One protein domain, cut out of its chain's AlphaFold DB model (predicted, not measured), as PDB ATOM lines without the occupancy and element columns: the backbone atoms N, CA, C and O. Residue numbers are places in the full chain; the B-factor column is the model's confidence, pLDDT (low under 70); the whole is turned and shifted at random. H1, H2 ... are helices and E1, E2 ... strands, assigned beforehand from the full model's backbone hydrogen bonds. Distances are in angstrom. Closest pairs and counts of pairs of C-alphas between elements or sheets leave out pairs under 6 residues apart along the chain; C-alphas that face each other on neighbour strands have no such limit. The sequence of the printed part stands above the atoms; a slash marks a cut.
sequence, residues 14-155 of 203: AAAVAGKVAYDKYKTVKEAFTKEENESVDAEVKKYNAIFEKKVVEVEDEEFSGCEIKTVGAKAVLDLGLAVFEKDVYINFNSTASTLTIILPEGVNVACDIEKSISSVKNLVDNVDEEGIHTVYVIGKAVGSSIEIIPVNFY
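This is residues 14 to 155 of the 203 residues of an uncharacterized protein of Eubacterium sp. CAG:38 (UniProt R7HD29). The chain is wound in flattened coils that make a sandwich of two five-stranded sheets, with the long helix H1 over the edge strand E1 and residues 14 to 25 of H1 sticking out past the body. Each coil puts one strand into either sheet, and the last coil, E9 and E10, fits between the coil of E5 and E6 and that of E7 and E8. The printed part has 142 residues, with one named helix followed by ten named strands, E1 to E10; the sheet orders are E1 E3 E5 E9 E7 and E2 E4 E6 E10 E8, both parallel. The class is mixed, helices and strands. The whole is compact, with a radius of gyration of the C-alphas of 16.3 A, but elongated, spanning 62 by 35 by 25 A, and the free part of H1 adds to the length.

H1, residues 14 to 40, is on the sheet of E1, residues 46 to 51, E3, residues 67 to 72, E5, residues 89 to 96, E9, residues 135 to 143, and E7, residues 109 to 117. It lies over E1 at a height over the sheet of 8.4 A, and runs along the strands at 6 degrees to E1 on the local plane; this makes two layers, a helix on one face of a sheet. The closest C-alphas of H1 and E1 are those of Glu 37 and Lys 47, 5.2 A apart. In H1 every O i to N i+4 pair is within hydrogen-bond range. Within hydrogen-bond range are N 48 and O 68 of E1 and E3, 2.8 A, N 69 and O 92 of E3 and E5, 2.8 A, N 91 and O 137 of E5 and E9, 2.8 A, and N 117 and O 142 of E7 and E9, 2.8 A. The second sheet holds E2, residues 55 to 63, E4, residues 75 to 84, E6, residues 99 to 104, E10, residues 146 to 151, and E8, residues 120 to 123. Its pairs within hydrogen-bond range include N 57 and O 77 of E2 and E4, 2.8 A, N 103 and O 78 of E4 and E6, 2.8 A, N 102 and O 148 of E6 and E10, 2.8 A, and N 147 and O 120 of E8 and E10, 2.9 A. The two sheets form a sandwich, two sheets face to face, 9.5 A centre to centre where they face each other, with strands at 7 degrees. For instance, the closest C-alphas of E1 and E4 are those of Ala 50 and Ala 76, 6.7 A apart. Both sheets are twisted. E2 bends by 74 degrees at residue 60 and E4 by 58 degrees at residue 81. H1 is apart from E2, E4, E6, E8 and E10.

H1 begins at C-alpha 14, (37.694, -8.383, -22.468), and is 39.4 A long from first to last C-alpha. E1 begins at C-alpha 46, (31.626, 0.754, 16.677). Among the strands, E7 is 25.0 A long, E9 24.8 A, E4 24.3 A, E5 22.9 A and E2 20.6 A. E10, the last, ends at C-alpha 151, (41.999, 19.532, 16.398).

The C-alphas farthest apart are those of Ala 14 and Glu 131, 62.5 A. Without residues 14 to 25 the body spans 47 by 35 by 25 A. The printed part has no cut. The link from E8 to E9, 11 residues, is long; the other links are tight. Mean pLDDT of the printed part is 89.8, and residues 14 to 17 and 153 to 155 are under 70.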
ATOM      1  N   ALA A  14      36.813  -8.369 -23.639       62.31
ATOM      2  CA  ALA A  14      37.694  -8.383 -22.468       62.31
ATOM      3  C   ALA A  14      37.322  -7.301 -21.437       62.31
ATOM      4  O   ALA A  14      37.335  -7.573 -20.236       62.31
ATOM      5  N   ALA A  15      36.940  -6.103 -21.894       63.47
ATOM      6  CA  ALA A  15      36.490  -5.019 -21.022       63.47
ATOM      7  C   ALA A  15      35.186  -5.369 -20.281       63.47
ATOM      8  O   ALA A  15      35.091  -5.129 -19.080       63.47
ATOM      9  N   ALA A  16      34.221  -6.008 -20.953       66.56
ATOM     10  CA  ALA A  16      32.963  -6.424 -20.329       66.56
ATOM     11  C   ALA A  16      33.169  -7.474 -19.219       66.56
ATOM     12  O   ALA A  16      32.579  -7.367 -18.143       66.56
ATOM     13  N   VAL A  17      34.042  -8.467 -19.442       68.88
ATOM     14  CA  VAL A  17      34.355  -9.488 -18.423       68.88
ATOM     15  C   VAL A  17      35.103  -8.875 -17.240       68.88
ATOM     16  O   VAL A  17      34.767  -9.167 -16.094       68.88
ATOM     17  N   ALA A  18      36.082  -8.001 -17.495       71.44
ATOM     18  CA  ALA A  18      36.806  -7.306 -16.433       71.44
ATOM     19  C   ALA A  18      35.877  -6.406 -15.603       71.44
ATOM     20  O   ALA A  18      35.959  -6.422 -14.375       71.44
ATOM     21  N   GLY A  19      34.958  -5.690 -16.260       74.12
ATOM     22  CA  GLY A  19      33.944  -4.865 -15.604       74.12
ATOM     23  C   GLY A  19      33.026  -5.682 -14.700       74.12
ATOM     24  O   GLY A  19      32.854  -5.335 -13.535       74.12
ATOM     25  N   LYS A  20      32.519  -6.825 -15.181       77.50
ATOM     26  CA  LYS A  20      31.685  -7.717 -14.362       77.50
ATOM     27  C   LYS A  20      32.433  -8.252 -13.140       77.50
ATOM     28  O   LYS A  20      31.914  -8.198 -12.033       77.50
ATOM     29  N   VAL A  21      33.668  -8.725 -13.318       79.56
ATOM     30  CA  VAL A  21      34.480  -9.244 -12.203       79.56
ATOM     31  C   VAL A  21      34.781  -8.150 -11.176       79.56
ATOM     32  O   VAL A  21      34.780  -8.422  -9.975       79.56
ATOM     33  N   ALA A  22      35.044  -6.920 -11.623       80.62
ATOM     34  CA  ALA A  22      35.238  -5.785 -10.728       80.62
ATOM     35  C   ALA A  22      33.955  -5.459  -9.946       80.62
ATOM     36  O   ALA A  22      34.020  -5.287  -8.729       80.62
ATOM     37  N   TYR A  23      32.801  -5.457 -10.616       81.25
ATOM     38  CA  TYR A  23      31.499  -5.206  -9.997       81.25
ATOM     39  C   TYR A  23      31.116  -6.276  -8.961       81.25
ATOM     40  O   TYR A  23      30.728  -5.944  -7.843       81.25
ATOM     41  N   ASP A  24      31.307  -7.558  -9.278       84.06
ATOM     42  CA  ASP A  24      31.016  -8.661  -8.352       84.06
ATOM     43  C   ASP A  24      31.887  -8.572  -7.083       84.06
ATOM     44  O   ASP A  24      31.412  -8.789  -5.963       84.06
ATOM     45  N   LYS A  25      33.166  -8.197  -7.240       83.00
ATOM     46  CA  LYS A  25      34.071  -7.947  -6.108       83.00
ATOM     47  C   LYS A  25      33.630  -6.748  -5.281       83.00
ATOM     48  O   LYS A  25      33.605  -6.858  -4.060       83.00
ATOM     49  N   TYR A  26      33.277  -5.638  -5.927       83.00
ATOM     50  CA  TYR A  26      32.746  -4.458  -5.244       83.00
ATOM     51  C   TYR A  26      31.531  -4.824  -4.392       83.00
ATOM     52  O   TYR A  26      31.531  -4.551  -3.195       83.00
ATOM     53  N   LYS A  27      30.549  -5.522  -4.971       86.88
ATOM     54  CA  LYS A  27      29.335  -5.935  -4.263       86.88
ATOM     55  C   LYS A  27      29.649  -6.825  -3.061       86.88
ATOM     56  O   LYS A  27      29.151  -6.570  -1.974       86.88
ATOM     57  N   THR A  28      30.537  -7.805  -3.234       87.69
ATOM     58  CA  THR A  28      30.960  -8.700  -2.144       87.69
ATOM     59  C   THR A  28      31.609  -7.927  -0.992       87.69
ATOM     60  O   THR A  28      31.318  -8.184   0.175       87.69
ATOM     61  N   VAL A  29      32.493  -6.972  -1.302       85.88
ATOM     62  CA  VAL A  29      33.153  -6.153  -0.274       85.88
ATOM     63  C   VAL A  29      32.150  -5.214   0.393       85.88
ATOM     64  O   VAL A  29      32.154  -5.121   1.616       85.88
ATOM     65  N   LYS A  30      31.258  -4.578  -0.375       87.44
ATOM     66  CA  LYS A  30      30.201  -3.705   0.156       87.44
ATOM     67  C   LYS A  30      29.270  -4.467   1.102       87.44
ATOM     68  O   LYS A  30      29.033  -4.006   2.210       87.44
ATOM     69  N   GLU A  31      28.828  -5.666   0.728       87.62
ATOM     70  CA  GLU A  31      28.008  -6.532   1.588       87.62
ATOM     71  C   GLU A  31      28.730  -6.927   2.884       87.62
ATOM     72  O   GLU A  31      28.138  -6.868   3.963       87.62
ATOM     73  N   ALA A  32      30.013  -7.295   2.804       86.19
ATOM     74  CA  ALA A  32      30.816  -7.600   3.988       86.19
ATOM     75  C   ALA A  32      30.962  -6.377   4.904       86.19
ATOM     76  O   ALA A  32      30.833  -6.502   6.119       86.19
ATOM     77  N   PHE A  33      31.182  -5.197   4.320       88.19
ATOM     78  CA  PHE A  33      31.328  -3.942   5.047       88.19
ATOM     79  C   PHE A  33      30.039  -3.591   5.789       88.19
ATOM     80  O   PHE A  33      30.086  -3.385   6.996       88.19
ATOM     81  N   THR A  34      28.889  -3.619   5.109       85.88
ATOM     82  CA  THR A  34      27.577  -3.369   5.727       85.88
ATOM     83  C   THR A  34      27.259  -4.376   6.830       85.88
ATOM     84  O   THR A  34      26.717  -4.012   7.871       85.88
ATOM     85  N   LYS A  35      27.604  -5.652   6.632       87.44
ATOM     86  CA  LYS A  35      27.408  -6.678   7.657       87.44
ATOM     87  C   LYS A  35      28.246  -6.401   8.908       87.44
ATOM     88  O   LYS A  35      27.703  -6.460  10.005       87.44
ATOM     89  N   GLU A  36      29.532  -6.095   8.746       86.06
ATOM     90  CA  GLU A  36      30.423  -5.778   9.870       86.06
ATOM     91  C   GLU A  36      29.945  -4.555  10.668       86.06
ATOM     92  O   GLU A  36      30.061  -4.557  11.891       86.06
ATOM     93  N   GLU A  37      29.394  -3.536  10.001       85.75
ATOM     94  CA  GLU A  37      28.817  -2.367  10.678       85.75
ATOM     95  C   GLU A  37      27.579  -2.739  11.487       85.75
ATOM     96  O   GLU A  37      27.513  -2.433  12.676       85.75
ATOM     97  N   ASN A  38      26.637  -3.462  10.874       82.88
ATOM     98  CA  ASN A  38      25.407  -3.901  11.535       82.88
ATOM     99  C   ASN A  38      25.687  -4.799  12.749       82.88
ATOM    100  O   ASN A  38      24.990  -4.707  13.753       82.88
ATOM    101  N   GLU A  39      26.716  -5.647  12.682       86.56
ATOM    102  CA  GLU A  39      27.158  -6.476  13.812       86.56
ATOM    103  C   GLU A  39      27.815  -5.659  14.936       86.56
ATOM    104  O   GLU A  39      27.897  -6.136  16.067       86.56
ATOM    105  N   SER A  40      28.285  -4.443  14.645       86.75
ATOM    106  CA  SER A  40      28.944  -3.565  15.621       86.75
ATOM    107  C   SER A  40      28.012  -2.570  16.312       86.75
ATOM    108  O   SER A  40      28.447  -1.908  17.246       86.75
ATOM    109  N   VAL A  41      26.747  -2.464  15.888       76.62
ATOM    110  CA  VAL A  41      25.785  -1.491  16.444       76.62
ATOM    111  C   VAL A  41      25.590  -1.681  17.950       76.62
ATOM    112  O   VAL A  41      25.523  -0.700  18.684       76.62
ATOM    113  N   ASP A  42      25.562  -2.934  18.406       78.00
ATOM    114  CA  ASP A  42      25.413  -3.290  19.823       78.00
ATOM    115  C   ASP A  42      26.766  -3.497  20.539       78.00
ATOM    116  O   ASP A  42      26.806  -3.930  21.694       78.00
ATOM    117  N   ALA A  43      27.890  -3.252  19.858       81.12
ATOM    118  CA  ALA A  43      29.223  -3.418  20.423       81.12
ATOM    119  C   ALA A  43      29.703  -2.130  21.109       81.12
ATOM    120  O   ALA A  43      29.386  -1.025  20.680       81.12
ATOM    121  N   GLU A  44      30.545  -2.275  22.140       78.19
ATOM    122  CA  GLU A  44      31.204  -1.128  22.784       78.19
ATOM    123  C   GLU A  44      32.090  -0.361  21.793       78.19
ATOM    124  O   GLU A  44      32.194   0.855  21.881       78.19
ATOM    125  N   VAL A  45      32.702  -1.056  20.829       86.19
ATOM    126  CA  VAL A  45      33.529  -0.456  19.775       86.19
ATOM    127  C   VAL A  45      32.771  -0.532  18.454       86.19
ATOM    128  O   VAL A  45      32.584  -1.620  17.897       86.19
ATOM    129  N   LYS A  46      32.353   0.630  17.946       90.12
ATOM    130  CA  LYS A  46      31.626   0.754  16.677       90.12
ATOM    131  C   LYS A  46      32.580   0.573  15.489       90.12
ATOM    132  O   LYS A  46      33.750   0.962  15.546       90.12
ATOM    133  N   LYS A  47      32.084  -0.020  14.400       93.19
ATOM    134  CA  LYS A  47      32.827  -0.183  13.141       93.19
ATOM    135  C   LYS A  47      32.272   0.746  12.076       93.19
ATOM    136  O   LYS A  47      31.063   0.792  11.868       93.19
ATOM    137  N   TYR A  48      33.169   1.427  11.373       92.81
ATOM    138  CA  TYR A  48      32.836   2.349  10.296       92.81
ATOM    139  C   TYR A  48      33.605   1.994   9.027       92.81
ATOM    140  O   TYR A  48      34.824   2.098   8.925       92.81
ATOM    141  N   ASN A  49      32.868   1.577   8.021       92.44
ATOM    142  CA  ASN A  49      33.355   1.047   6.773       92.44
ATOM    143  C   ASN A  49      32.915   1.965   5.622       92.44
ATOM    144  O   ASN A  49      31.738   2.299   5.486       92.44
ATOM    145  N   ALA A  50      33.859   2.358   4.768       91.00
ATOM    146  CA  ALA A  50      33.629   3.197   3.594       91.00
ATOM    147  C   ALA A  50      34.268   2.565   2.349       91.00
ATOM    148  O   ALA A  50      35.439   2.175   2.364       91.00
ATOM    149  N   ILE A  51      33.506   2.463   1.260       91.75
ATOM    150  CA  ILE A  51      33.979   1.906  -0.012       91.75
ATOM    151  C   ILE A  51      33.462   2.729  -1.191       91.75
ATOM    152  O   ILE A  51      32.259   2.788  -1.409       91.75
ATOM    153  N   PHE A  52      34.374   3.339  -1.954       89.44
ATOM    154  CA  PHE A  52      34.094   4.198  -3.122       89.44
ATOM    155  C   PHE A  52      33.082   5.343  -2.916       89.44
ATOM    156  O   PHE A  52      32.743   6.037  -3.868       89.44
ATOM    157  N   GLU A  53      32.631   5.567  -1.686       86.94
ATOM    158  CA  GLU A  53      31.640   6.563  -1.293       86.94
ATOM    159  C   GLU A  53      32.176   7.308  -0.067       86.94
ATOM    160  O   GLU A  53      32.861   6.722   0.782       86.94
ATOM    161  N   LYS A  54      31.895   8.612   0.011       91.50
ATOM    162  CA  LYS A  54      32.249   9.445   1.164       91.50
ATOM    163  C   LYS A  54      31.463   8.969   2.386       91.50
ATOM    164  O   LYS A  54      30.265   8.724   2.287       91.50
ATOM    165  N   LYS A  55      32.124   8.870   3.540       91.75
ATOM    166  CA  LYS A  55      31.471   8.576   4.819       91.75
ATOM    167  C   LYS A  55      31.872   9.599   5.868       91.75
ATOM    168  O   LYS A  55      33.059   9.812   6.087       91.75
ATOM    169  N   VAL A  56      30.885  10.200   6.514       93.56
ATOM    170  CA  VAL A  56      31.085  11.093   7.655       93.56
ATOM    171  C   VAL A  56      30.463  10.418   8.870       93.56
ATOM    172  O   VAL A  56      29.376   9.846   8.776       93.56
ATOM    173  N   VAL A  57      31.207  10.386   9.967       93.31
ATOM    174  CA  VAL A  57      30.785   9.831  11.250       93.31
ATOM    175  C   VAL A  57      30.982  10.919  12.283       93.31
ATOM    176  O   VAL A  57      32.118  11.262  12.577       93.31
ATOM    177  N   GLU A  58      29.882  11.417  12.825       92.31
ATOM    178  CA  GLU A  58      29.861  12.441  13.864       92.31
ATOM    179  C   GLU A  58      29.470  11.789  15.192       92.31
ATOM    180  O   GLU A  58      28.514  11.008  15.259       92.31
ATOM    181  N   VAL A  59      30.247  12.061  16.237       91.31
ATOM    182  CA  VAL A  59      29.940  11.674  17.615       91.31
ATOM    183  C   VAL A  59      29.851  12.955  18.431       91.31
ATOM    184  O   VAL A  59      30.859  13.604  18.698       91.31
ATOM    185  N   GLU A  60      28.631  13.309  18.814       88.69
ATOM    186  CA  GLU A  60      28.318  14.545  19.525       88.69
ATOM    187  C   GLU A  60      27.729  14.221  20.892       88.69
ATOM    188  O   GLU A  60      26.850  13.366  20.985       88.69
ATOM    189  N   ASP A  61      28.206  14.888  21.946       88.19
ATOM    190  CA  ASP A  61      27.674  14.793  23.315       88.19
ATOM    191  C   ASP A  61      27.569  13.353  23.883       88.19
ATOM    192  O   ASP A  61      26.917  13.112  24.903       88.19
ATOM    193  N   GLU A  62      28.234  12.386  23.249       89.38
ATOM    194  CA  GLU A  62      28.280  10.974  23.628       89.38
ATOM    195  C   GLU A  62      29.695  10.581  24.075       89.38
ATOM    196  O   GLU A  62      30.696  11.111  23.582       89.38
ATOM    197  N   GLU A  63      29.786   9.616  24.999       92.06
ATOM    198  CA  GLU A  63      31.069   9.009  25.363       92.06
ATOM    199  C   GLU A  63      31.641   8.264  24.152       92.06
ATOM    200  O   GLU A  63      31.038   7.319  23.632       92.06
ATOM    201  N   PHE A  64      32.837   8.656  23.721       94.56
ATOM    202  CA  PHE A  64      33.569   7.920  22.708       94.56
ATOM    203  C   PHE A  64      34.411   6.825  23.364       94.56
ATOM    204  O   PHE A  64      35.325   7.085  24.140       94.56
ATOM    205  N   SER A  65      34.118   5.576  23.016       93.81
ATOM    206  CA  SER A  65      34.767   4.371  23.550       93.81
ATOM    207  C   SER A  65      35.853   3.796  22.628       93.81
ATOM    208  O   SER A  65      36.506   2.810  22.978       93.81
ATOM    209  N   GLY A  66      36.064   4.405  21.457       94.75
ATOM    210  CA  GLY A  66      36.934   3.902  20.394       94.75
ATOM    211  C   GLY A  66      36.161   3.360  19.190       94.75
ATOM    212  O   GLY A  66      34.951   3.133  19.236       94.75
ATOM    213  N   CYS A  67      36.867   3.142  18.081       95.88
ATOM    214  CA  CYS A  67      36.265   2.610  16.860       95.88
ATOM    215  C   CYS A  67      37.252   1.821  15.993       95.88
ATOM    216  O   CYS A  67      38.476   1.938  16.127       95.88
ATOM    217  N   GLU A  68      36.704   1.027  15.073       96.19
ATOM    218  CA  GLU A  68      37.458   0.491  13.939       96.19
ATOM    219  C   GLU A  68      36.977   1.119  12.632       96.19
ATOM    220  O   GLU A  68      35.778   1.168  12.371       96.19
ATOM    221  N   ILE A  69      37.907   1.545  11.777       96.19
ATOM    222  CA  ILE A  69      37.596   2.171  10.492       96.19
ATOM    223  C   ILE A  69      38.229   1.390   9.339       96.19
ATOM    224  O   ILE A  69      39.442   1.176   9.321       96.19
ATOM    225  N   LYS A  70      37.453   1.015   8.317       95.75
ATOM    226  CA  LYS A  70      38.002   0.504   7.046       95.75
ATOM    227  C   LYS A  70      37.589   1.397   5.889       95.75
ATOM    228  O   LYS A  70      36.406   1.581   5.637       95.75
ATOM    229  N   THR A  71      38.557   1.901   5.132       95.00
ATOM    230  CA  THR A  71      38.298   2.771   3.973       95.00
ATOM    231  C   THR A  71      38.992   2.238   2.730       95.00
ATOM    232  O   THR A  71      40.211   2.038   2.746       95.00
ATOM    233  N   VAL A  72      38.244   2.041   1.643       94.25
ATOM    234  CA  VAL A  72      38.778   1.586   0.351       94.25
ATOM    235  C   VAL A  72      38.284   2.487  -0.777       94.25
ATOM    236  O   VAL A  72      37.087   2.548  -1.041       94.25
ATOM    237  N   GLY A  73      39.201   3.158  -1.479       92.31
ATOM    238  CA  GLY A  73      38.848   4.066  -2.576       92.31
ATOM    239  C   GLY A  73      37.922   5.219  -2.170       92.31
ATOM    240  O   GLY A  73      37.173   5.692  -3.015       92.31
ATOM    241  N   ALA A  74      37.904   5.610  -0.893       93.00
ATOM    242  CA  ALA A  74      36.887   6.484  -0.308       93.00
ATOM    243  C   ALA A  74      37.501   7.653   0.481       93.00
ATOM    244  O   ALA A  74      38.673   7.619   0.861       93.00
ATOM    245  N   LYS A  75      36.685   8.672   0.771       93.69
ATOM    246  CA  LYS A  75      36.978   9.685   1.796       93.69
ATOM    247  C   LYS A  75      36.168   9.349   3.046       93.69
ATOM    248  O   LYS A  75      34.953   9.209   2.949       93.69
ATOM    249  N   ALA A  76      36.815   9.228   4.197       95.44
ATOM    250  CA  ALA A  76      36.139   9.091   5.480       95.44
ATOM    251  C   ALA A  76      36.524  10.233   6.421       95.44
ATOM    252  O   ALA A  76      37.693  10.615   6.482       95.44
ATOM    253  N   VAL A  77      35.541  10.750   7.149       95.88
ATOM    254  CA  VAL A  77      35.720  11.754   8.198       95.88
ATOM    255  C   VAL A  77      35.141  11.182   9.485       95.88
ATOM    256  O   VAL A  77      33.981  10.778   9.503       95.88
ATOM    257  N   LEU A  78      35.964  11.098  10.525       96.12
ATOM    258  CA  LEU A  78      35.536  10.813  11.888       96.12
ATOM    259  C   LEU A  78      35.603  12.122  12.667       96.12
ATOM    260  O   LEU A  78      36.699  12.585  12.984       96.12
ATOM    261  N   ASP A  79      34.446  12.704  12.941       94.69
ATOM    262  CA  ASP A  79      34.309  13.911  13.735       94.69
ATOM    263  C   ASP A  79      33.986  13.562  15.189       94.69
ATOM    264  O   ASP A  79      32.909  13.052  15.505       94.69
ATOM    265  N   LEU A  80      34.963  13.796  16.065       94.50
ATOM    266  CA  LEU A  80      34.841  13.658  17.514       94.50
ATOM    267  C   LEU A  80      34.903  15.024  18.209       94.50
ATOM    268  O   LEU A  80      35.122  15.075  19.417       94.50
ATOM    269  N   GLY A  81      34.757  16.134  17.479       91.94
ATOM    270  CA  GLY A  81      34.956  17.491  17.992       91.94
ATOM    271  C   GLY A  81      34.080  17.854  19.193       91.94
ATOM    272  O   GLY A  81      34.485  18.687  20.001       91.94
ATOM    273  N   LEU A  82      32.927  17.194  19.342       90.25
ATOM    274  CA  LEU A  82      32.000  17.334  20.473       90.25
ATOM    275  C   LEU A  82      31.868  16.052  21.314       90.25
ATOM    276  O   LEU A  82      30.994  15.965  22.176       90.25
ATOM    277  N   ALA A  83      32.705  15.043  21.074       92.25
ATOM    278  CA  ALA A  83      32.643  13.785  21.804       92.25
ATOM    279  C   ALA A  83      33.237  13.917  23.216       92.25
ATOM    280  O   ALA A  83      34.185  14.672  23.454       92.25
ATOM    281  N   VAL A  84      32.719  13.124  24.156       91.62
ATOM    282  CA  VAL A  84      33.202  13.075  25.541       91.62
ATOM    283  C   VAL A  84      34.204  11.932  25.698       91.62
ATOM    284  O   VAL A  84      33.923  10.789  25.347       91.62
ATOM    285  N   PHE A  85      35.377  12.229  26.260       92.88
ATOM    286  CA  PHE A  85      36.420  11.240  26.537       92.88
ATOM    287  C   PHE A  85      36.557  11.072  28.051       92.88
ATOM    288  O   PHE A  85      37.015  11.984  28.730       92.88
ATOM    289  N   GLU A  86      36.164   9.911  28.578       91.69
ATOM    290  CA  GLU A  86      36.334   9.563  30.004       91.69
ATOM    291  C   GLU A  86      37.549   8.652  30.259       91.69
ATOM    292  O   GLU A  86      37.941   8.393  31.402       91.69
ATOM    293  N   LYS A  87      38.133   8.117  29.183       93.25
ATOM    294  CA  LYS A  87      39.260   7.186  29.203       93.25
ATOM    295  C   LYS A  87      40.125   7.364  27.963       93.25
ATOM    296  O   LYS A  87      39.719   7.971  26.977       93.25
ATOM    297  N   ASP A  88      41.314   6.778  28.015       95.38
ATOM    298  CA  ASP A  88      42.131   6.570  26.826       95.38
ATOM    299  C   ASP A  88      41.397   5.656  25.839       95.38
ATOM    300  O   ASP A  88      40.835   4.624  26.226       95.38
ATOM    301  N   VAL A  89      41.437   6.010  24.558       95.62
ATOM    302  CA  VAL A  89      40.686   5.311  23.509       95.62
ATOM    303  C   VAL A  89      41.568   4.922  22.339       95.62
ATOM    304  O   VAL A  89      42.631   5.494  22.104       95.62
ATOM    305  N   TYR A  90      41.074   3.966  21.559       96.50
ATOM    306  CA  TYR A  90      41.757   3.451  20.387       96.50
ATOM    307  C   TYR A  90      40.920   3.694  19.137       96.50
ATOM    308  O   TYR A  90      39.742   3.338  19.078       96.50
ATOM    309  N   ILE A  91      41.562   4.260  18.122       97.75
ATOM    310  CA  ILE A  91      41.043   4.354  16.762       97.75
ATOM    311  C   ILE A  91      41.909   3.436  15.913       97.75
ATOM    312  O   ILE A  91      43.039   3.779  15.558       97.75
ATOM    313  N   ASN A  92      41.382   2.255  15.608       96.88
ATOM    314  CA  ASN A  92      42.052   1.302  14.734       96.88
ATOM    315  C   ASN A  92      41.586   1.523  13.301       96.88
ATOM    316  O   ASN A  92      40.393   1.436  13.035       96.88
ATOM    317  N   PHE A  93      42.488   1.756  12.351       97.25
ATOM    318  CA  PHE A  93      42.082   1.954  10.961       97.25
ATOM    319  C   PHE A  93      42.853   1.105   9.949       97.25
ATOM    320  O   PHE A  93      44.030   0.770  10.101       97.25
ATOM    321  N   ASN A  94      42.179   0.794   8.847       96.88
ATOM    322  CA  ASN A  94      42.777   0.245   7.642       96.88
ATOM    323  C   ASN A  94      42.326   1.069   6.439       96.88
ATOM    324  O   ASN A  94      41.162   1.032   6.038       96.88
ATOM    325  N   SER A  95      43.263   1.818   5.869       96.00
ATOM    326  CA  SER A  95      43.016   2.720   4.757       96.00
ATOM    327  C   SER A  95      43.788   2.276   3.522       96.00
ATOM    328  O   SER A  95      45.013   2.156   3.546       96.00
ATOM    329  N   THR A  96      43.066   2.043   2.426       95.94
ATOM    330  CA  THR A  96      43.632   1.672   1.126       95.94
ATOM    331  C   THR A  96      43.139   2.628   0.046       95.94
ATOM    332  O   THR A  96      41.934   2.724  -0.190       95.94
ATOM    333  N   ALA A  97      44.059   3.309  -0.636       95.19
ATOM    334  CA  ALA A  97      43.776   4.260  -1.712       95.19
ATOM    335  C   ALA A  97      42.678   5.271  -1.329       95.19
ATOM    336  O   ALA A  97      41.724   5.469  -2.075       95.19
ATOM    337  N   SER A  98      42.755   5.813  -0.113       95.31
ATOM    338  CA  SER A  98      41.672   6.570   0.524       95.31
ATOM    339  C   SER A  98      42.198   7.790   1.278       95.31
ATOM    340  O   SER A  98      43.396   7.902   1.544       95.31
ATOM    341  N   THR A  99      41.292   8.670   1.687       95.56
ATOM    342  CA  THR A  99      41.588   9.761   2.622       95.56
ATOM    343  C   THR A  99      40.820   9.530   3.916       95.56
ATOM    344  O   THR A  99      39.616   9.291   3.863       95.56
ATOM    345  N   LEU A 100      41.497   9.583   5.062       97.06
ATOM    346  CA  LEU A 100      40.883   9.513   6.388       97.06
ATOM    347  C   LEU A 100      41.238  10.775   7.173       97.06
ATOM    348  O   LEU A 100      42.418  11.028   7.416       97.06
ATOM    349  N   THR A 101      40.223  11.522   7.585       96.25
ATOM    350  CA  THR A 101      40.363  12.686   8.463       96.25
ATOM    351  C   THR A 101      39.759  12.353   9.822       96.25
ATOM    352  O   THR A 101      38.637  11.857   9.887       96.25
ATOM    353  N   ILE A 102      40.507  12.587  10.896       96.44
ATOM    354  CA  ILE A 102      40.076  12.396  12.282       96.44
ATOM    355  C   ILE A 102      40.126  13.762  12.958       96.44
ATOM    356  O   ILE A 102      41.201  14.354  13.073       96.44
ATOM    357  N   ILE A 103      38.968  14.248  13.384       95.06
ATOM    358  CA  ILE A 103      38.805  15.518  14.085       95.06
ATOM    359  C   ILE A 103      38.665  15.198  15.566       95.06
ATOM    360  O   ILE A 103      37.860  14.347  15.941       95.06
ATOM    361  N   LEU A 104      39.479  15.837  16.398       94.44
ATOM    362  CA  LEU A 104      39.518  15.600  17.838       94.44
ATOM    363  C   LEU A 104      39.144  16.861  18.613       94.44
ATOM    364  O   LEU A 104      39.485  17.960  18.167       94.44
ATOM    365  N   PRO A 105      38.477  16.726  19.771       91.62
ATOM    366  CA  PRO A 105      38.147  17.878  20.594       91.62
ATOM    367  C   PRO A 105      39.422  18.488  21.184       91.62
ATOM    368  O   PRO A 105      40.504  17.898  21.163       91.62
ATOM    369  N   GLU A 106      39.303  19.686  21.741       86.12
ATOM    370  CA  GLU A 106      40.405  20.260  22.505       86.12
ATOM    371  C   GLU A 106      40.645  19.481  23.804       86.12
ATOM    372  O   GLU A 106      39.724  18.920  24.399       86.12
ATOM    373  N   GLY A 107      41.894  19.473  24.272       86.19
ATOM    374  CA  GLY A 107      42.236  18.855  25.553       86.19
ATOM    375  C   GLY A 107      42.347  17.330  25.519       86.19
ATOM    376  O   GLY A 107      42.260  16.711  26.576       86.19
ATOM    377  N   VAL A 108      42.570  16.726  24.345       92.25
ATOM    378  CA  VAL A 108      43.000  15.324  24.216       92.25
ATOM    379  C   VAL A 108      44.386  15.232  23.587       92.25
ATOM    380  O   VAL A 108      44.722  15.969  22.662       92.25
ATOM    381  N   ASN A 109      45.186  14.288  24.073       94.25
ATOM    382  CA  ASN A 109      46.481  13.961  23.488       94.25
ATOM    383  C   ASN A 109      46.321  12.935  22.365       94.25
ATOM    384  O   ASN A 109      45.388  12.134  22.364       94.25
ATOM    385  N   VAL A 110      47.273  12.896  21.437       95.44
ATOM    386  CA  VAL A 110      47.305  11.921  20.341       95.44
ATOM    387  C   VAL A 110      48.617  11.153  20.324       95.44
ATOM    388  O   VAL A 110      49.708  11.727  20.340       95.44
ATOM    389  N   ALA A 111      48.513   9.836  20.182       95.69
ATOM    390  CA  ALA A 111      49.628   8.955  19.867       95.69
ATOM    391  C   ALA A 111      49.345   8.218  18.554       95.69
ATOM    392  O   ALA A 111      48.280   7.634  18.380       95.69
ATOM    393  N   CYS A 112      50.297   8.240  17.618       95.88
ATOM    394  CA  CYS A 112      50.141   7.612  16.304       95.88
ATOM    395  C   CYS A 112      51.077   6.411  16.143       95.88
ATOM    396  O   CYS A 112      52.297   6.583  16.188       95.88
ATOM    397  N   ASP A 113      50.523   5.237  15.845       96.88
ATOM    398  CA  ASP A 113      51.275   4.058  15.393       96.88
ATOM    399  C   ASP A 113      50.726   3.581  14.041       96.88
ATOM    400  O   ASP A 113      49.741   2.849  13.956       96.88
ATOM    401  N   ILE A 114      51.318   4.086  12.953       95.81
ATOM    402  CA  ILE A 114      50.773   3.916  11.602       95.81
ATOM    403  C   ILE A 114      51.799   3.271  10.673       95.81
ATOM    404  O   ILE A 114      52.833   3.868  10.350       95.81
ATOM    405  N   GLU A 115      51.457   2.095  10.145       96.25
ATOM    406  CA  GLU A 115      52.183   1.443   9.057       96.25
ATOM    407  C   GLU A 115      51.851   2.142   7.730       96.25
ATOM    408  O   GLU A 115      50.725   2.070   7.235       96.25
ATOM    409  N   LYS A 116      52.835   2.823   7.131       94.94
ATOM    410  CA  LYS A 116      52.658   3.611   5.899       94.94
ATOM    411  C   LYS A 116      53.283   2.903   4.702       94.94
ATOM    412  O   LYS A 116      54.463   2.560   4.723       94.94
ATOM    413  N   SER A 117      52.531   2.786   3.613       95.12
ATOM    414  CA  SER A 117      53.019   2.320   2.315       95.12
ATOM    415  C   SER A 117      52.556   3.276   1.220       95.12
ATOM    416  O   SER A 117      51.413   3.204   0.777       95.12
ATOM    417  N   ILE A 118      53.452   4.149   0.746       92.94
ATOM    418  CA  ILE A 118      53.127   5.186  -0.254       92.94
ATOM    419  C   ILE A 118      51.951   6.035   0.261       92.94
ATOM    420  O   ILE A 118      50.872   6.061  -0.316       92.94
ATOM    421  N   SER A 119      52.098   6.627   1.444       95.56
ATOM    422  CA  SER A 119      51.001   7.309   2.138       95.56
ATOM    423  C   SER A 119      51.501   8.514   2.916       95.56
ATOM    424  O   SER A 119      52.646   8.520   3.380       95.56
ATOM    425  N   SER A 120      50.643   9.516   3.071       94.88
ATOM    426  CA  SER A 120      50.870  10.684   3.921       94.88
ATOM    427  C   SER A 120      50.137  10.521   5.243       94.88
ATOM    428  O   SER A 120      49.032   9.992   5.292       94.88
ATOM    429  N   VAL A 121      50.762  10.983   6.324       95.69
ATOM    430  CA  VAL A 121      50.103  11.120   7.625       95.69
ATOM    431  C   VAL A 121      50.510  12.457   8.211       95.69
ATOM    432  O   VAL A 121      51.712  12.710   8.339       95.69
ATOM    433  N   LYS A 122      49.525  13.276   8.565       94.56
ATOM    434  CA  LYS A 122      49.699  14.546   9.267       94.56
ATOM    435  C   LYS A 122      48.986  14.458  10.610       94.56
ATOM    436  O   LYS A 122      47.832  14.049  10.654       94.56
ATOM    437  N   ASN A 123      49.680  14.835  11.675       93.56
ATOM    438  CA  ASN A 123      49.083  15.048  12.986       93.56
ATOM    439  C   ASN A 123      49.315  16.514  13.353       93.56
ATOM    440  O   ASN A 123      50.468  16.940  13.405       93.56
ATOM    441  N   LEU A 124      48.226  17.259  13.519       91.62
ATOM    442  CA  LEU A 124      48.209  18.677  13.877       91.62
ATOM    443  C   LEU A 124      47.718  18.900  15.315       91.62
ATOM    444  O   LEU A 124      47.487  20.041  15.697       91.62
ATOM    445  N   VAL A 125      47.518  17.832  16.094       91.19
ATOM    446  CA  VAL A 125      47.154  17.937  17.510       91.19
ATOM    447  C   VAL A 125      48.412  18.144  18.346       91.19
ATOM    448  O   VAL A 125      49.368  17.368  18.254       91.19
ATOM    449  N   ASP A 126      48.385  19.187  19.170       89.06
ATOM    450  CA  ASP A 126      49.449  19.510  20.111       89.06
ATOM    451  C   ASP A 126      49.201  18.804  21.447       89.06
ATOM    452  O   ASP A 126      48.221  19.076  22.140       89.06
ATOM    453  N   ASN A 127      50.108  17.896  21.816       89.94
ATOM    454  CA  ASN A 127      50.011  17.182  23.085       89.94
ATOM    455  C   ASN A 127      50.458  18.061  24.259       89.94
ATOM    456  O   ASN A 127      51.459  18.780  24.172       89.94
ATOM    457  N   VAL A 128      49.765  17.921  25.385       87.38
ATOM    458  CA  VAL A 128      50.062  18.595  26.649       87.38
ATOM    459  C   VAL A 128      50.418  17.549  27.710       87.38
ATOM    460  O   VAL A 128      49.679  16.589  27.931       87.38
ATOM    461  N   ASP A 129      51.544  17.749  28.397       80.69
ATOM    462  CA  ASP A 129      52.034  16.872  29.473       80.69
ATOM    463  C   ASP A 129      51.392  17.219  30.836       80.69
ATOM    464  O   ASP A 129      52.077  17.366  31.853       80.69
ATOM    465  N   GLU A 130      50.068  17.398  30.860       82.88
ATOM    466  CA  GLU A 130      49.291  17.654  32.077       82.88
ATOM    467  C   GLU A 130      48.596  16.381  32.581       82.88
ATOM    468  O   GLU A 130      48.119  15.537  31.819       82.88
ATOM    469  N   GLU A 131      48.559  16.225  33.904       76.88
ATOM    470  CA  GLU A 131      47.983  15.053  34.558       76.88
ATOM    471  C   GLU A 131      46.450  15.078  34.424       76.88
ATOM    472  O   GLU A 131      45.803  16.046  34.817       76.88
ATOM    473  N   GLY A 132      45.866  14.007  33.873       81.75
ATOM    474  CA  GLY A 132      44.417  13.878  33.671       81.75
ATOM    475  C   GLY A 132      43.928  14.087  32.234       81.75
ATOM    476  O   GLY A 132      42.732  13.944  31.999       81.75
ATOM    477  N   ILE A 133      44.818  14.371  31.278       91.00
ATOM    478  CA  ILE A 133      44.465  14.440  29.852       91.00
ATOM    479  C   ILE A 133      44.442  13.035  29.240       91.00
ATOM    480  O   ILE A 133      45.435  12.304  29.286       91.00
ATOM    481  N   HIS A 134      43.310  12.670  28.638       94.06
ATOM    482  CA  HIS A 134      43.143  11.395  27.945       94.06
ATOM    483  C   HIS A 134      43.893  11.371  26.613       94.06
ATOM    484  O   HIS A 134      43.997  12.382  25.914       94.06
ATOM    485  N   THR A 135      44.412  10.198  26.250       94.94
ATOM    486  CA  THR A 135      45.141   9.986  24.995       94.94
ATOM    487  C   THR A 135      44.321   9.161  24.009       94.94
ATOM    488  O   THR A 135      43.828   8.075  24.321       94.94
ATOM    489  N   VAL A 136      44.235   9.657  22.778       96.75
ATOM    490  CA  VAL A 136      43.692   8.958  21.617       96.75
ATOM    491  C   VAL A 136      44.828   8.256  20.881       96.75
ATOM    492  O   VAL A 136      45.725   8.886  20.315       96.75
ATOM    493  N   TYR A 137      44.779   6.930  20.864       97.25
ATOM    494  CA  TYR A 137      45.727   6.099  20.134       97.25
ATOM    495  C   TYR A 137      45.198   5.837  18.725       97.25
ATOM    496  O   TYR A 137      44.268   5.055  18.529       97.25
ATOM    497  N   VAL A 138      45.803   6.484  17.731       97.50
ATOM    498  CA  VAL A 138      45.484   6.297  16.314       97.50
ATOM    499  C   VAL A 138      46.434   5.259  15.735       97.50
ATOM    500  O   VAL A 138      47.612   5.530  15.478       97.50
ATOM    501  N   ILE A 139      45.918   4.049  15.545       97.19
ATOM    502  CA  ILE A 139      46.700   2.878  15.158       97.19
ATOM    503  C   ILE A 139      46.166   2.351  13.838       97.19
ATOM    504  O   ILE A 139      44.960   2.201  13.659       97.19
ATOM    505  N   GLY A 140      47.034   2.043  12.880       95.81
ATOM    506  CA  GLY A 140      46.512   1.486  11.641       95.81
ATOM    507  C   GLY A 140      47.486   1.306  10.505       95.81
ATOM    508  O   GLY A 140      48.691   1.523  10.612       95.81
ATOM    509  N   LYS A 141      46.922   0.901   9.372       97.50
ATOM    510  CA  LYS A 141      47.647   0.699   8.119       97.50
ATOM    511  C   LYS A 141      47.126   1.654   7.056       97.50
ATOM    512  O   LYS A 141      45.925   1.699   6.801       97.50
ATOM    513  N   ALA A 142      48.035   2.370   6.407       96.88
ATOM    514  CA  ALA A 142      47.759   3.270   5.296       96.88
ATOM    515  C   ALA A 142      48.525   2.806   4.050       96.88
ATOM    516  O   ALA A 142      49.757   2.726   4.065       96.88
ATOM    517  N   VAL A 143      47.809   2.489   2.970       97.00
ATOM    518  CA  VAL A 143      48.390   2.064   1.686       97.00
ATOM    519  C   VAL A 143      47.839   2.934   0.566       97.00
ATOM    520  O   VAL A 143      46.663   2.832   0.239       97.00
ATOM    521  N   GLY A 144      48.669   3.764  -0.065       95.38
ATOM    522  CA  GLY A 144      48.183   4.716  -1.073       95.38
ATOM    523  C   GLY A 144      47.226   5.777  -0.516       95.38
ATOM    524  O   GLY A 144      46.439   6.321  -1.283       95.38
ATOM    525  N   SER A 145      47.242   6.022   0.796       96.62
ATOM    526  CA  SER A 145      46.251   6.845   1.492       96.62
ATOM    527  C   SER A 145      46.828   8.134   2.078       96.62
ATOM    528  O   SER A 145      48.038   8.247   2.291       96.62
ATOM    529  N   SER A 146      45.952   9.088   2.394       96.56
ATOM    530  CA  SER A 146      46.277  10.262   3.211       96.56
ATOM    531  C   SER A 146      45.506  10.218   4.523       96.56
ATOM    532  O   SER A 146      44.284  10.112   4.507       96.56
ATOM    533  N   ILE A 147      46.217  10.288   5.647       97.50
ATOM    534  CA  ILE A 147      45.629  10.328   6.989       97.50
ATOM    535  C   ILE A 147      45.897  11.701   7.599       97.50
ATOM    536  O   ILE A 147      47.044  12.154   7.625       97.50
ATOM    537  N   GLU A 148      44.862  12.361   8.094       95.81
ATOM    538  CA  GLU A 148      44.962  13.672   8.731       95.81
ATOM    539  C   GLU A 148      44.282  13.619  10.095       95.81
ATOM    540  O   GLU A 148      43.145  13.175  10.206       95.81
ATOM    541  N   ILE A 149      45.006  14.019  11.136       95.56
ATOM    542  CA  ILE A 149      44.504  14.105  12.507       95.56
ATOM    543  C   ILE A 149      44.607  15.565  12.907       95.56
ATOM    544  O   ILE A 149      45.709  16.124  12.895       95.56
ATOM    545  N   ILE A 150      43.469  16.183  13.189       93.75
ATOM    546  CA  ILE A 150      43.355  17.628  13.365       93.75
ATOM    547  C   ILE A 150      42.517  17.959  14.602       93.75
ATOM    548  O   ILE A 150      41.571  17.233  14.910       93.75
ATOM    549  N   PRO A 151      42.854  19.032  15.332       91.38
ATOM    550  CA  PRO A 151      41.999  19.532  16.398       91.38
ATOM    551  C   PRO A 151      40.756  20.214  15.805       91.38
ATOM    552  O   PRO A 151      40.820  20.800  14.722       91.38
ATOM    553  N   VAL A 152      39.640  20.189  16.535       85.50
ATOM    554  CA  VAL A 152      38.353  20.797  16.141       85.50
ATOM    555  C   VAL A 152      38.479  22.285  15.795       85.50
ATOM    556  O   VAL A 152      37.763  22.797  14.940       85.50
ATOM    557  N   ASN A 153      39.463  22.968  16.381       64.25
ATOM    558  CA  ASN A 153      39.701  24.394  16.180       64.25
ATOM    559  C   ASN A 153      40.170  24.765  14.752       64.25
ATOM    560  O   ASN A 153      40.322  25.943  14.448       64.25
ATOM    561  N   PHE A 154      40.401  23.788  13.864       56.97
ATOM    562  CA  PHE A 154      40.798  24.033  12.471       56.97
ATOM    563  C   PHE A 154      39.621  24.359  11.527       56.97
ATOM    564  O   PHE A 154      39.869  24.827  10.422       56.97
ATOM    565  N   TYR A 155      38.365  24.138  11.940       55.34
ATOM    566  CA  TYR A 155      37.170  24.333  11.093       55.34
ATOM    567  C   TYR A 155      36.345  25.592  11.402       55.34
ATOM    568  O   TYR A 155      35.285  25.777  10.818       55.34
TER     569      TYR A 155